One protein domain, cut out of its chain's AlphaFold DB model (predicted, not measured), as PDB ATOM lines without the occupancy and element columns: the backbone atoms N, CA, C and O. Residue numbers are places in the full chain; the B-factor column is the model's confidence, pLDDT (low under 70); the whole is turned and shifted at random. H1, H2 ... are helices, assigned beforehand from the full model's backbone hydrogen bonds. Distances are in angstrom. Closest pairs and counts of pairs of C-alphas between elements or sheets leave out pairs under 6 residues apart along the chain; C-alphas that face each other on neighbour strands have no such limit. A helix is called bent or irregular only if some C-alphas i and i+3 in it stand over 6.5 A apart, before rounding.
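Overview. This is residues 213 to 311 of the 508 residues of the protein "Response_reg_2 domain-containing protein" of Candidatus Methylospira mobilis (UniProt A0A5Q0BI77). A long helix, H3, bent into a wide V, makes the frame of a flat, extended model, with the bent helix H1 beside the bend: its arm H1a runs side by side with H3b, and its arm H1b crosses H3a. At one end of the long axis H2 folds back beside H3a as a helical hairpin, and at the other end H4 turns off the end of H3b to make a corner. The printed part has 99 residues, with four named helices in the order H1, H2, H3, H4 and no named strand; its class is all helix. It is extended, with a radius of gyration of the C-alphas of 20.4 A and spans of 59 by 31 by 16 A.

Arrangement. H3, residues 254 to 291, is the hub, touching three other helices. By its hydrogen bonds it was assigned as one helix, but it is bent: C-alphas 275 and 278 are 7.1 A apart, and its arms H3a, residues 254 to 275, and H3b, residues 278 to 291, stand at a steep tilt of 62 degrees. H1, residues 213 to 236, was likewise assigned as one helix and is bent, with C-alphas 226 and 229 7.5 A apart; its arms are H1a, residues 213 to 226, and H1b, residues 229 to 236, about perpendicular, only just, at 71 degrees. H1a touches residues 279 to 284 of H3b at a shallow tilt of 25 degrees, opposite ways; the closest C-alphas, of Met 220 and Val 280, are 5.9 A apart. H1b touches residues 268 to 275 of H3a at a steep tilt of 52 degrees, opposite ways, closest at the C-alphas of Ala 231 and Leu 272, 5.9 A. H2, residues 239 to 249, forms a helical hairpin with H3a, touching its residues 257 to 264 at a tilt of 38 degrees, only just steep, opposite ways; the closest C-alphas, of Ile 249 and Val 261, are 5.7 A apart. H4, residues 294 to 305, and H3b touch only at the corner, and only just, with 3 pairs of C-alphas within 8 A; the closest are those of Leu 291 and Arg 297, 5.4 A. H2 and H4 are apart. Every O i to N i+4 pair is within hydrogen-bond range in H1a, H1b, H2, H3b and H4, and 17 of 18 are in H3a.

Along the chain. H3a is 32.2 A long from first to last C-alpha, beginning at C-alpha 254 (52.423, -3.432, 51.615); H3b is 20.0 A long. H1a, 20.0 A, begins at C-alpha 213 (77.447, -31.155, 39.847), and H1b is 10.2 A. H2 is 15.3 A long, and H4, 16.1 A, ends at C-alpha 305 (85.419, -41.478, 50.519).

Size, cuts and confidence. The two C-alphas farthest apart, of Ser 252 and Asp 295, are 61.2 A apart. Residues 237 to 244, of which 239 to 244 belong to H2, and residues 303 to 308, of which 303 to 305 belong to H4, stand free. The printed part has no cut, and its three links between helices are tight. The mean pLDDT of the printed part is 80.6, and residues 230 to 231, 255 and 304 to 311 are under 70.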
ATOM      1  N   HIS A 213      78.518 -32.138  39.651       89.31
ATOM      2  CA  HIS A 213      77.447 -31.155  39.847       89.31
ATOM      3  C   HIS A 213      77.883 -29.721  39.521       89.31
ATOM      4  O   HIS A 213      77.068 -28.922  39.064       89.31
ATOM      5  N   ARG A 214      79.168 -29.382  39.683       88.50
ATOM      6  CA  ARG A 214      79.681 -28.073  39.275       88.50
ATOM      7  C   ARG A 214      79.700 -27.922  37.758       88.50
ATOM      8  O   ARG A 214      79.405 -26.829  37.285       88.50
ATOM      9  N   LEU A 215      79.999 -28.981  37.006       90.81
ATOM     10  CA  LEU A 215      79.929 -28.953  35.541       90.81
ATOM     11  C   LEU A 215      78.496 -28.690  35.073       90.81
ATOM     12  O   LEU A 215      78.279 -27.815  34.236       90.81
ATOM     13  N   ILE A 216      77.517 -29.368  35.681       93.12
ATOM     14  CA  ILE A 216      76.088 -29.141  35.411       93.12
ATOM     15  C   ILE A 216      75.713 -27.686  35.726       93.12
ATOM     16  O   ILE A 216      75.101 -27.015  34.899       93.12
ATOM     17  N   MET A 217      76.160 -27.145  36.866       90.50
ATOM     18  CA  MET A 217      75.900 -25.742  37.207       90.50
ATOM     19  C   MET A 217      76.598 -24.736  36.284       90.50
ATOM     20  O   MET A 217      76.094 -23.635  36.064       90.50
ATOM     21  N   SER A 218      77.779 -25.064  35.761       89.38
ATOM     22  CA  SER A 218      78.452 -24.251  34.742       89.38
ATOM     23  C   SER A 218      77.689 -24.272  33.419       89.38
ATOM     24  O   SER A 218      77.540 -23.220  32.802       89.38
ATOM     25  N   LYS A 219      77.133 -25.426  33.022       91.38
ATOM     26  CA  LYS A 219      76.255 -25.530  31.851       91.38
ATOM     27  C   LYS A 219      74.981 -24.704  32.027       91.38
ATOM     28  O   LYS A 219      74.676 -23.918  31.144       91.38
ATOM     29  N   MET A 220      74.299 -24.800  33.174       90.19
ATOM     30  CA  MET A 220      73.119 -23.970  33.477       90.19
ATOM     31  C   MET A 220      73.403 -22.474  33.308       90.19
ATOM     32  O   MET A 220      72.633 -21.773  32.660       90.19
ATOM     33  N   ARG A 221      74.529 -21.990  33.848       86.00
ATOM     34  CA  ARG A 221      74.947 -20.585  33.701       86.00
ATOM     35  C   ARG A 221      75.208 -20.212  32.243       86.00
ATOM     36  O   ARG A 221      74.696 -19.203  31.782       86.00
ATOM     37  N   SER A 222      75.928 -21.057  31.504       87.12
ATOM     38  CA  SER A 222      76.180 -20.833  30.076       87.12
ATOM     39  C   SER A 222      74.888 -20.762  29.258       87.12
ATOM     40  O   SER A 222      74.798 -19.944  28.347       87.12
ATOM     41  N   GLU A 223      73.891 -21.599  29.558       87.50
ATOM     42  CA  GLU A 223      72.597 -21.559  28.867       87.50
ATOM     43  C   GLU A 223      71.783 -20.318  29.241       87.50
ATOM     44  O   GLU A 223      71.162 -19.723  28.367       87.50
ATOM     45  N   LEU A 224      71.818 -19.885  30.506       86.00
ATOM     46  CA  LEU A 224      71.208 -18.619  30.927       86.00
ATOM     47  C   LEU A 224      71.829 -17.423  30.198       86.00
ATOM     48  O   LEU A 224      71.092 -16.577  29.698       86.00
ATOM     49  N   ASP A 225      73.157 -17.376  30.085       81.94
ATOM     50  CA  ASP A 225      73.863 -16.284  29.406       81.94
ATOM     51  C   ASP A 225      73.567 -16.258  27.898       81.94
ATOM     52  O   ASP A 225      73.412 -15.190  27.307       81.94
ATOM     53  N   GLN A 226      73.467 -17.429  27.259       81.31
ATOM     54  CA  GLN A 226      73.233 -17.537  25.814       81.31
ATOM     55  C   GLN A 226      71.759 -17.379  25.430       81.31
ATOM     56  O   GLN A 226      71.444 -16.723  24.437       81.31
ATOM     57  N   GLN A 227      70.852 -17.993  26.190       75.38
ATOM     58  CA  GLN A 227      69.434 -18.098  25.840       75.38
ATOM     59  C   GLN A 227      68.534 -17.162  26.654       75.38
ATOM     60  O   GLN A 227      67.364 -17.002  26.304       75.38
ATOM     61  N   GLY A 228      69.048 -16.509  27.702       71.44
ATOM     62  CA  GLY A 228      68.262 -15.691  28.631       71.44
ATOM     63  C   GLY A 228      67.460 -14.581  27.954       71.44
ATOM     64  O   GLY A 228      66.282 -14.417  28.251       71.44
ATOM     65  N   VAL A 229      68.042 -13.900  26.963       71.38
ATOM     66  CA  VAL A 229      67.369 -12.816  26.217       71.38
ATOM     67  C   VAL A 229      66.229 -13.346  25.334       71.38
ATOM     68  O   VAL A 229      65.144 -12.760  25.259       71.38
ATOM     69  N   MET A 230      66.431 -14.487  24.668       68.31
ATOM     70  CA  MET A 230      65.381 -15.109  23.848       68.31
ATOM     71  C   MET A 230      64.271 -15.700  24.729       68.31
ATOM     72  O   MET A 230      63.080 -15.627  24.404       68.31
ATOM     73  N   ALA A 231      64.656 -16.244  25.883       67.19
ATOM     74  CA  ALA A 231      63.740 -16.742  26.887       67.19
ATOM     75  C   ALA A 231      62.888 -15.617  27.491       67.19
ATOM     76  O   ALA A 231      61.663 -15.758  27.530       67.19
ATOM     77  N   GLU A 232      63.498 -14.487  27.846       71.00
ATOM     78  CA  GLU A 232      62.823 -13.272  28.303       71.00
ATOM     79  C   GLU A 232      61.802 -12.796  27.267       71.00
ATOM     80  O   GLU A 232      60.627 -12.641  27.589       71.00
ATOM     81  N   THR A 233      62.211 -12.682  25.999       72.06
ATOM     82  CA  THR A 233      61.333 -12.235  24.910       72.06
ATOM     83  C   THR A 233      60.050 -13.066  24.850       72.06
ATOM     84  O   THR A 233      58.957 -12.513  24.841       72.06
ATOM     85  N   GLY A 234      60.134 -14.399  24.892       70.69
ATOM     86  CA  GLY A 234      58.924 -15.229  24.832       70.69
ATOM     87  C   GLY A 234      58.001 -15.107  26.059       70.69
ATOM     88  O   GLY A 234      56.796 -15.277  25.910       70.69
ATOM     89  N   VAL A 235      58.534 -14.794  27.249       70.00
ATOM     90  CA  VAL A 235      57.713 -14.485  28.443       70.00
ATOM     91  C   VAL A 235      57.102 -13.092  28.322       70.00
ATOM     92  O   VAL A 235      55.963 -12.857  28.733       70.00
ATOM     93  N   LEU A 236      57.848 -12.165  27.720       73.81
ATOM     94  CA  LEU A 236      57.466 -10.770  27.611       73.81
ATOM     95  C   LEU A 236      56.490 -10.443  26.462       73.81
ATOM     96  O   LEU A 236      55.970  -9.333  26.381       73.81
ATOM     97  N   MET A 237      56.178 -11.397  25.587       77.50
ATOM     98  CA  MET A 237      55.280 -11.148  24.450       77.50
ATOM     99  C   MET A 237      53.785 -11.148  24.814       77.50
ATOM    100  O   MET A 237      52.973 -10.604  24.061       77.50
ATOM    101  N   ASN A 238      53.382 -11.702  25.965       80.50
ATOM    102  CA  ASN A 238      51.975 -11.717  26.379       80.50
ATOM    103  C   ASN A 238      51.586 -10.429  27.129       80.50
ATOM    104  O   ASN A 238      51.636 -10.355  28.356       80.50
ATOM    105  N   ARG A 239      51.131  -9.420  26.376       81.50
ATOM    106  CA  ARG A 239      50.738  -8.102  26.914       81.50
ATOM    107  C   ARG A 239      49.623  -8.162  27.965       81.50
ATOM    108  O   ARG A 239      49.612  -7.342  28.877       81.50
ATOM    109  N   HIS A 240      48.692  -9.111  27.856       84.69
ATOM    110  CA  HIS A 240      47.610  -9.258  28.836       84.69
ATOM    111  C   HIS A 240      48.130  -9.787  30.174       84.69
ATOM    112  O   HIS A 240      47.750  -9.281  31.227       84.69
ATOM    113  N   LEU A 241      49.045 -10.758  30.127       77.81
ATOM    114  CA  LEU A 241      49.708 -11.291  31.315       77.81
ATOM    115  C   LEU A 241      50.505 -10.199  32.045       77.81
ATOM    116  O   LEU A 241      50.486 -10.130  33.269       77.81
ATOM    117  N   HIS A 242      51.140  -9.297  31.294       79.19
ATOM    118  CA  HIS A 242      51.891  -8.174  31.864       79.19
ATOM    119  C   HIS A 242      51.017  -7.156  32.553       79.19
ATOM    120  O   HIS A 242      51.380  -6.687  33.625       79.19
ATOM    121  N   ALA A 243      49.879  -6.817  31.948       84.38
ATOM    122  CA  ALA A 243      48.923  -5.919  32.572       84.38
ATOM    123  C   ALA A 243      48.467  -6.479  33.930       84.38
ATOM    124  O   ALA A 243      48.484  -5.748  34.917       84.38
ATOM    125  N   GLY A 244      48.171  -7.784  33.999       83.62
ATOM    126  CA  GLY A 244      47.809  -8.456  35.252       83.62
ATOM    127  C   GLY A 244      48.938  -8.470  36.289       83.62
ATOM    128  O   GLY A 244      48.721  -8.115  37.444       83.62
ATOM    129  N   TRP A 245      50.168  -8.818  35.898       82.38
ATOM    130  CA  TRP A 245      51.311  -8.794  36.822       82.38
ATOM    131  C   TRP A 245      51.654  -7.388  37.313       82.38
ATOM    132  O   TRP A 245      52.030  -7.218  38.472       82.38
ATOM    133  N   LEU A 246      51.518  -6.375  36.455       85.00
ATOM    134  CA  LEU A 246      51.732  -4.985  36.840       85.00
ATOM    135  C   LEU A 246      50.698  -4.543  37.880       85.00
ATOM    136  O   LEU A 246      51.075  -3.925  38.870       85.00
ATOM    137  N   GLU A 247      49.426  -4.897  37.696       84.19
ATOM    138  CA  GLU A 247      48.368  -4.628  38.676       84.19
ATOM    139  C   GLU A 247      48.678  -5.282  40.035       84.19
ATOM    140  O   GLU A 247      48.611  -4.618  41.068       84.19
ATOM    141  N   GLU A 248      49.135  -6.539  40.041       81.38
ATOM    142  CA  GLU A 248      49.558  -7.244  41.260       81.38
ATOM    143  C   GLU A 248      50.757  -6.574  41.970       81.38
ATOM    144  O   GLU A 248      50.852  -6.606  43.201       81.38
ATOM    145  N   ILE A 249      51.686  -5.977  41.215       84.38
ATOM    146  CA  ILE A 249      52.847  -5.244  41.756       84.38
ATOM    147  C   ILE A 249      52.435  -3.868  42.299       84.38
ATOM    148  O   ILE A 249      53.029  -3.388  43.267       84.38
ATOM    149  N   LEU A 250      51.419  -3.242  41.704       86.19
ATOM    150  CA  LEU A 250      50.881  -1.940  42.111       86.19
ATOM    151  C   LEU A 250      49.892  -2.026  43.288       86.19
ATOM    152  O   LEU A 250      49.283  -1.018  43.645       86.19
ATOM    153  N   GLU A 251      49.766  -3.193  43.927       84.31
ATOM    154  CA  GLU A 251      48.932  -3.384  45.114       84.31
ATOM    155  C   GLU A 251      49.260  -2.358  46.217       84.31
ATOM    156  O   GLU A 251      50.417  -2.080  46.557       84.31
ATOM    157  N   SER A 252      48.202  -1.780  46.776       78.62
ATOM    158  CA  SER A 252      48.245  -0.702  47.762       78.62
ATOM    159  C   SER A 252      48.725  -1.183  49.134       78.62
ATOM    160  O   SER A 252      49.518  -0.503  49.793       78.62
ATOM    161  N   ASP A 253      48.302  -2.383  49.534       80.94
ATOM    162  CA  ASP A 253      48.689  -3.025  50.788       80.94
ATOM    163  C   ASP A 253      50.134  -3.546  50.716       80.94
ATOM    164  O   ASP A 253      50.485  -4.353  49.855       80.94
ATOM    165  N   GLU A 254      50.995  -3.100  51.636       75.94
ATOM    166  CA  GLU A 254      52.423  -3.432  51.615       75.94
ATOM    167  C   GLU A 254      52.698  -4.935  51.796       75.94
ATOM    168  O   GLU A 254      53.588  -5.486  51.140       75.94
ATOM    169  N   ALA A 255      51.944  -5.616  52.663       68.94
ATOM    170  CA  ALA A 255      52.138  -7.035  52.949       68.94
ATOM    171  C   ALA A 255      51.702  -7.905  51.761       68.94
ATOM    172  O   ALA A 255      52.414  -8.842  51.367       68.94
ATOM    173  N   LYS A 256      50.575  -7.554  51.131       71.31
ATOM    174  CA  LYS A 256      50.100  -8.201  49.903       71.31
ATOM    175  C   LYS A 256      51.040  -7.929  48.737       71.31
ATOM    176  O   LYS A 256      51.497  -8.886  48.118       71.31
ATOM    177  N   ARG A 257      51.444  -6.673  48.517       80.81
ATOM    178  CA  ARG A 257      52.404  -6.295  47.469       80.81
ATOM    179  C   ARG A 257      53.708  -7.083  47.575       80.81
ATOM    180  O   ARG A 257      54.173  -7.637  46.583       80.81
ATOM    181  N   ARG A 258      54.288  -7.205  48.778       76.69
ATOM    182  CA  ARG A 258      55.504  -8.016  49.004       76.69
ATOM    183  C   ARG A 258      55.322  -9.479  48.597       76.69
ATOM    184  O   ARG A 258      56.259 -10.086  48.082       76.69
ATOM    185  N   THR A 259      54.143 -10.044  48.836       72.44
ATOM    186  CA  THR A 259      53.820 -11.430  48.469       72.44
ATOM    187  C   THR A 259      53.666 -11.572  46.956       72.44
ATOM    188  O   THR A 259      54.308 -12.436  46.361       72.44
ATOM    189  N   SER A 260      52.896 -10.683  46.326       77.81
ATOM    190  CA  SER A 260      52.674 -10.662  44.876       77.81
ATOM    191  C   SER A 260      53.969 -10.490  44.086       77.81
ATOM    192  O   SER A 260      54.241 -11.261  43.169       77.81
ATOM    193  N   VAL A 261      54.831  -9.549  44.491       82.94
ATOM    194  CA  VAL A 261      56.151  -9.339  43.871       82.94
ATOM    195  C   VAL A 261      56.985 -10.622  43.912       82.94
ATOM    196  O   VAL A 261      57.560 -11.012  42.899       82.94
ATOM    197  N   ARG A 262      57.026 -11.316  45.057       79.56
ATOM    198  CA  ARG A 262      57.768 -12.580  45.187       79.56
ATOM    199  C   ARG A 262      57.210 -13.678  44.284       79.56
ATOM    200  O   ARG A 262      57.992 -14.359  43.629       79.56
ATOM    201  N   LEU A 263      55.887 -13.836  44.231       77.00
ATOM    202  CA  LEU A 263      55.241 -14.827  43.363       77.00
ATOM    203  C   LEU A 263      55.515 -14.544  41.882       77.00
ATOM    204  O   LEU A 263      55.828 -15.471  41.140       77.00
ATOM    205  N   ASN A 264      55.468 -13.280  41.461       81.50
ATOM    206  CA  ASN A 264      55.775 -12.905  40.080       81.50
ATOM    207  C   ASN A 264      57.236 -13.174  39.722       81.50
ATOM    208  O   ASN A 264      57.505 -13.793  38.695       81.50
ATOM    209  N   VAL A 265      58.179 -12.832  40.603       84.00
ATOM    210  CA  VAL A 265      59.596 -13.183  40.414       84.00
ATOM    211  C   VAL A 265      59.793 -14.703  40.321       84.00
ATOM    212  O   VAL A 265      60.522 -15.164  39.446       84.00
ATOM    213  N   ALA A 266      59.124 -15.495  41.165       81.81
ATOM    214  CA  ALA A 266      59.209 -16.955  41.115       81.81
ATOM    215  C   ALA A 266      58.674 -17.530  39.789       81.81
ATOM    216  O   ALA A 266      59.341 -18.360  39.177       81.81
ATOM    217  N   ARG A 267      57.529 -17.035  39.301       79.94
ATOM    218  CA  ARG A 267      56.956 -17.423  37.996       79.94
ATOM    219  C   ARG A 267      57.896 -17.085  36.835       79.94
ATOM    220  O   ARG A 267      58.028 -17.873  35.900       79.94
ATOM    221  N   HIS A 268      58.570 -15.933  36.885       80.56
ATOM    222  CA  HIS A 268      59.575 -15.571  35.882       80.56
ATOM    223  C   HIS A 268      60.764 -16.535  35.890       80.56
ATOM    224  O   HIS A 268      61.189 -16.973  34.822       80.56
ATOM    225  N   TRP A 269      61.266 -16.903  37.074       82.50
ATOM    226  CA  TRP A 269      62.340 -17.890  37.209       82.50
ATOM    227  C   TRP A 269      61.943 -19.271  36.697       82.50
ATOM    228  O   TRP A 269      62.725 -19.892  35.986       82.50
ATOM    229  N   GLU A 270      60.735 -19.735  37.013       82.75
ATOM    230  CA  GLU A 270      60.206 -21.009  36.520       82.75
ATOM    231  C   GLU A 270      60.105 -21.011  34.989       82.75
ATOM    232  O   GLU A 270      60.582 -21.931  34.327       82.75
ATOM    233  N   SER A 271      59.565 -19.937  34.407       79.38
ATOM    234  CA  SER A 271      59.431 -19.824  32.954       79.38
ATOM    235  C   SER A 271      60.778 -19.724  32.229       79.38
ATOM    236  O   SER A 271      60.945 -20.306  31.155       79.38
ATOM    237  N   LEU A 272      61.750 -19.016  32.813       82.06
ATOM    238  CA  LEU A 272      63.122 -18.951  32.310       82.06
ATOM    239  C   LEU A 272      63.810 -20.321  32.409       82.06
ATOM    240  O   LEU A 272      64.411 -20.777  31.439       82.06
ATOM    241  N   GLY A 273      63.667 -20.986  33.559       84.00
ATOM    242  CA  GLY A 273      64.209 -22.313  33.838       84.00
ATOM    243  C   GLY A 273      63.709 -23.364  32.852       84.00
ATOM    244  O   GLY A 273      64.523 -24.043  32.234       84.00
ATOM    245  N   GLY A 274      62.397 -23.424  32.611       82.75
ATOM    246  CA  GLY A 274      61.807 -24.400  31.689       82.75
ATOM    247  C   GLY A 274      62.312 -24.283  30.245       82.75
ATOM    248  O   GLY A 274      62.312 -25.264  29.507       82.75
ATOM    249  N   LYS A 275      62.792 -23.105  29.821       80.88
ATOM    250  CA  LYS A 275      63.361 -22.923  28.474       80.88
ATOM    251  C   LYS A 275      64.782 -23.458  28.343       80.88
ATOM    252  O   LYS A 275      65.119 -24.002  27.297       80.88
ATOM    253  N   ILE A 276      65.595 -23.319  29.386       86.06
ATOM    254  CA  ILE A 276      66.986 -23.798  29.387       86.06
ATOM    255  C   ILE A 276      67.113 -25.260  29.834       86.06
ATOM    256  O   ILE A 276      68.144 -25.883  29.592       86.06
ATOM    257  N   GLU A 277      66.088 -25.800  30.500       89.06
ATOM    258  CA  GLU A 277      66.125 -27.100  31.176       89.06
ATOM    259  C   GLU A 277      66.553 -28.237  30.245       89.06
ATOM    260  O   GLU A 277      67.462 -28.983  30.593       89.06
ATOM    261  N   SER A 278      65.980 -28.322  29.042       90.12
ATOM    262  CA  SER A 278      66.289 -29.385  28.068       90.12
ATOM    263  C   SER A 278      67.791 -29.512  27.765       90.12
ATOM    264  O   SER A 278      68.385 -30.563  27.982       90.12
ATOM    265  N   SER A 279      68.439 -28.413  27.369       90.44
ATOM    266  CA  SER A 279      69.881 -28.358  27.058       90.44
ATOM    267  C   SER A 279      70.765 -28.734  28.257       90.44
ATOM    268  O   SER A 279      71.847 -29.316  28.111       90.44
ATOM    269  N   VAL A 280      70.315 -28.400  29.468       93.50
ATOM    270  CA  VAL A 280      71.011 -28.749  30.709       93.50
ATOM    271  C   VAL A 280      70.838 -30.231  31.039       93.50
ATOM    272  O   VAL A 280      71.821 -30.872  31.414       93.50
ATOM    273  N   VAL A 281      69.628 -30.775  30.887       94.69
ATOM    274  CA  VAL A 281      69.322 -32.198  31.096       94.69
ATOM    275  C   VAL A 281      70.140 -33.053  30.133       94.69
ATOM    276  O   VAL A 281      70.867 -33.927  30.598       94.69
ATOM    277  N   ASP A 282      70.167 -32.719  28.841       95.62
ATOM    278  CA  ASP A 282      70.967 -33.433  27.834       95.62
ATOM    279  C   ASP A 282      72.466 -33.472  28.195       95.62
ATOM    280  O   ASP A 282      73.181 -34.456  27.977       95.62
ATOM    281  N   PHE A 283      72.995 -32.380  28.754       96.25
ATOM    282  CA  PHE A 283      74.373 -32.346  29.241       96.25
ATOM    283  C   PHE A 283      74.563 -33.208  30.496       96.25
ATOM    284  O   PHE A 283      75.537 -33.960  30.577       96.25
ATOM    285  N   ALA A 284      73.647 -33.120  31.462       95.44
ATOM    286  CA  ALA A 284      73.697 -33.900  32.693       95.44
ATOM    287  C   ALA A 284      73.600 -35.411  32.420       95.44
ATOM    288  O   ALA A 284      74.333 -36.182  33.039       95.44
ATOM    289  N   GLU A 285      72.782 -35.831  31.454       96.12
ATOM    290  CA  GLU A 285      72.682 -37.225  31.011       96.12
ATOM    291  C   GLU A 285      73.998 -37.737  30.423       96.12
ATOM    292  O   GLU A 285      74.438 -38.834  30.767       96.12
ATOM    293  N   ARG A 286      74.699 -36.931  29.613       96.25
ATOM    294  CA  ARG A 286      76.035 -37.297  29.105       96.25
ATOM    295  C   ARG A 286      77.063 -37.449  30.224       96.25
ATOM    296  O   ARG A 286      77.850 -38.395  30.203       96.25
ATOM    297  N   VAL A 287      77.042 -36.552  31.213       93.12
ATOM    298  CA  VAL A 287      77.898 -36.661  32.407       93.12
ATOM    299  C   VAL A 287      77.565 -37.936  33.188       93.12
ATOM    300  O   VAL A 287      78.469 -38.680  33.566       93.12
ATOM    301  N   ALA A 288      76.282 -38.235  33.392       91.62
ATOM    302  CA  ALA A 288      75.842 -39.439  34.089       91.62
ATOM    303  C   ALA A 288      76.229 -40.721  33.339       91.62
ATOM    304  O   ALA A 288      76.702 -41.672  33.964       91.62
ATOM    305  N   ALA A 289      76.091 -40.747  32.011       93.44
ATOM    306  CA  ALA A 289      76.493 -41.870  31.170       93.44
ATOM    307  C   ALA A 289      78.001 -42.143  31.286       93.44
ATOM    308  O   ALA A 289      78.403 -43.285  31.502       93.44
ATOM    309  N   TYR A 290      78.829 -41.092  31.246       91.31
ATOM    310  CA  TYR A 290      80.276 -41.206  31.443       91.31
ATOM    311  C   TYR A 290      80.633 -41.770  32.826       91.31
ATOM    312  O   TYR A 290      81.456 -42.678  32.936       91.31
ATOM    313  N   LEU A 291      79.990 -41.275  33.888       89.31
ATOM    314  CA  LEU A 291      80.257 -41.694  35.271       89.31
ATOM    315  C   LEU A 291      79.675 -43.064  35.628       89.31
ATOM    316  O   LEU A 291      80.090 -43.661  36.618       89.31
ATOM    317  N   SER A 292      78.720 -43.564  34.846       88.62
ATOM    318  CA  SER A 292      78.098 -44.870  35.075       88.62
ATOM    319  C   SER A 292      79.028 -46.038  34.735       88.62
ATOM    320  O   SER A 292      78.780 -47.156  35.192       88.62
ATOM    321  N   HIS A 293      80.111 -45.798  33.983       91.88
ATOM    322  CA  HIS A 293      81.141 -46.805  33.742       91.88
ATOM    323  C   HIS A 293      81.758 -47.271  35.080       91.88
ATOM    324  O   HIS A 293      82.105 -46.413  35.898       91.88
ATOM    325  N   PRO A 294      81.919 -48.587  35.335       87.19
ATOM    326  CA  PRO A 294      82.356 -49.103  36.638       87.19
ATOM    327  C   PRO A 294      83.638 -48.458  37.179       87.19
ATOM    328  O   PRO A 294      83.685 -48.081  38.351       87.19
ATOM    329  N   ASP A 295      84.633 -48.255  36.316       86.94
ATOM    330  CA  ASP A 295      85.920 -47.658  36.692       86.94
ATOM    331  C   ASP A 295      85.779 -46.186  37.104       86.94
ATOM    332  O   ASP A 295      86.307 -45.763  38.135       86.94
ATOM    333  N   HIS A 296      85.001 -45.407  36.347       86.19
ATOM    334  CA  HIS A 296      84.749 -43.995  36.645       86.19
ATOM    335  C   HIS A 296      83.908 -43.840  37.908       86.19
ATOM    336  O   HIS A 296      84.183 -42.975  38.741       86.19
ATOM    337  N   ARG A 297      82.916 -44.715  38.092       81.88
ATOM    338  CA  ARG A 297      82.099 -44.755  39.301       81.88
ATOM    339  C   ARG A 297      82.953 -45.040  40.529       81.88
ATOM    340  O   ARG A 297      82.806 -44.349  41.533       81.88
ATOM    341  N   HIS A 298      83.830 -46.041  40.462       80.88
ATOM    342  CA  HIS A 298      84.706 -46.390  41.576       80.88
ATOM    343  C   HIS A 298      85.668 -45.243  41.915       80.88
ATOM    344  O   HIS A 298      85.767 -44.849  43.076       80.88
ATOM    345  N   MET A 299      86.305 -44.649  40.902       81.25
ATOM    346  CA  MET A 299      87.186 -43.487  41.057       81.25
ATOM    347  C   MET A 299      86.462 -42.298  41.707       81.25
ATOM    348  O   MET A 299      86.958 -41.716  42.671       81.25
ATOM    349  N   MET A 300      85.261 -41.972  41.222       78.38
ATOM    350  CA  MET A 300      84.467 -40.853  41.729       78.38
ATOM    351  C   MET A 300      83.978 -41.102  43.160       78.38
ATOM    352  O   MET A 300      84.022 -40.199  43.987       78.38
ATOM    353  N   MET A 301      83.555 -42.324  43.495       75.00
ATOM    354  CA  MET A 301      83.154 -42.655  44.868       75.00
ATOM    355  C   MET A 301      84.341 -42.584  45.831       75.00
ATOM    356  O   MET A 301      84.215 -41.976  46.890       75.00
ATOM    357  N   LYS A 302      85.527 -43.057  45.418       75.00
ATOM    358  CA  LYS A 302      86.760 -42.934  46.211       75.00
ATOM    359  C   LYS A 302      87.106 -41.475  46.536       75.00
ATOM    360  O   LYS A 302      87.616 -41.191  47.617       75.00
ATOM    361  N   ARG A 303      86.803 -40.537  45.634       70.69
ATOM    362  CA  ARG A 303      86.983 -39.096  45.868       70.69
ATOM    363  C   ARG A 303      86.110 -38.574  47.013       70.69
ATOM    364  O   ARG A 303      86.569 -37.755  47.803       70.69
ATOM    365  N   PHE A 304      84.870 -39.046  47.116       66.62
ATOM    366  CA  PHE A 304      83.993 -38.709  48.240       66.62
ATOM    367  C   PHE A 304      84.366 -39.492  49.509       66.62
ATOM    368  O   PHE A 304      84.255 -38.953  50.606       66.62
ATOM    369  N   ASP A 305      84.900 -40.708  49.382       57.34
ATOM    370  CA  ASP A 305      85.419 -41.478  50.519       57.34
ATOM    371  C   ASP A 305      86.669 -40.836  51.151       57.34
ATOM    372  O   ASP A 305      86.800 -40.862  52.372       57.34
ATOM    373  N   LEU A 306      87.540 -40.179  50.366       49.16
ATOM    374  CA  LEU A 306      88.636 -39.325  50.870       49.16
ATOM    375  C   LEU A 306      88.131 -38.081  51.624       49.16
ATOM    376  O   LEU A 306      88.857 -37.518  52.437       49.16
ATOM    377  N   LEU A 307      86.879 -37.678  51.392       50.94
ATOM    378  CA  LEU A 307      86.169 -36.665  52.182       50.94
ATOM    379  C   LEU A 307      85.435 -37.281  53.396       50.94
ATOM    380  O   LEU A 307      84.645 -36.598  54.043       50.94
ATOM    381  N   GLY A 308      85.689 -38.556  53.718       52.09
ATOM    382  CA  GLY A 308      85.097 -39.271  54.853       52.09
ATOM    383  C   GLY A 308      83.717 -39.889  54.590       52.09
ATOM    384  O   GLY A 308      83.093 -40.383  55.528       52.09
ATOM    385  N   ALA A 309      83.229 -39.910  53.343       53.09
ATOM    386  CA  ALA A 309      81.842 -40.288  53.040       53.09
ATOM    387  C   ALA A 309      81.509 -41.790  53.221       53.09
ATOM    388  O   ALA A 309      80.337 -42.160  53.331       53.09
ATOM    389  N   GLY A 310      82.515 -42.668  53.297       46.84
ATOM    390  CA  GLY A 310      82.328 -44.127  53.292       46.84
ATOM    391  C   GLY A 310      81.684 -44.718  54.558       46.84
ATOM    392  O   GLY A 310      80.960 -45.709  54.472       46.84
ATOM    393  N   GLN A 311      81.866 -44.091  55.729       51.06
ATOM    394  CA  GLN A 311      81.153 -44.429  56.981       51.06
ATOM    395  C   GLN A 311      79.845 -43.629  57.157       51.06
ATOM    396  O   GLN A 311      79.082 -43.875  58.087       51.06
TER     397      GLN A 311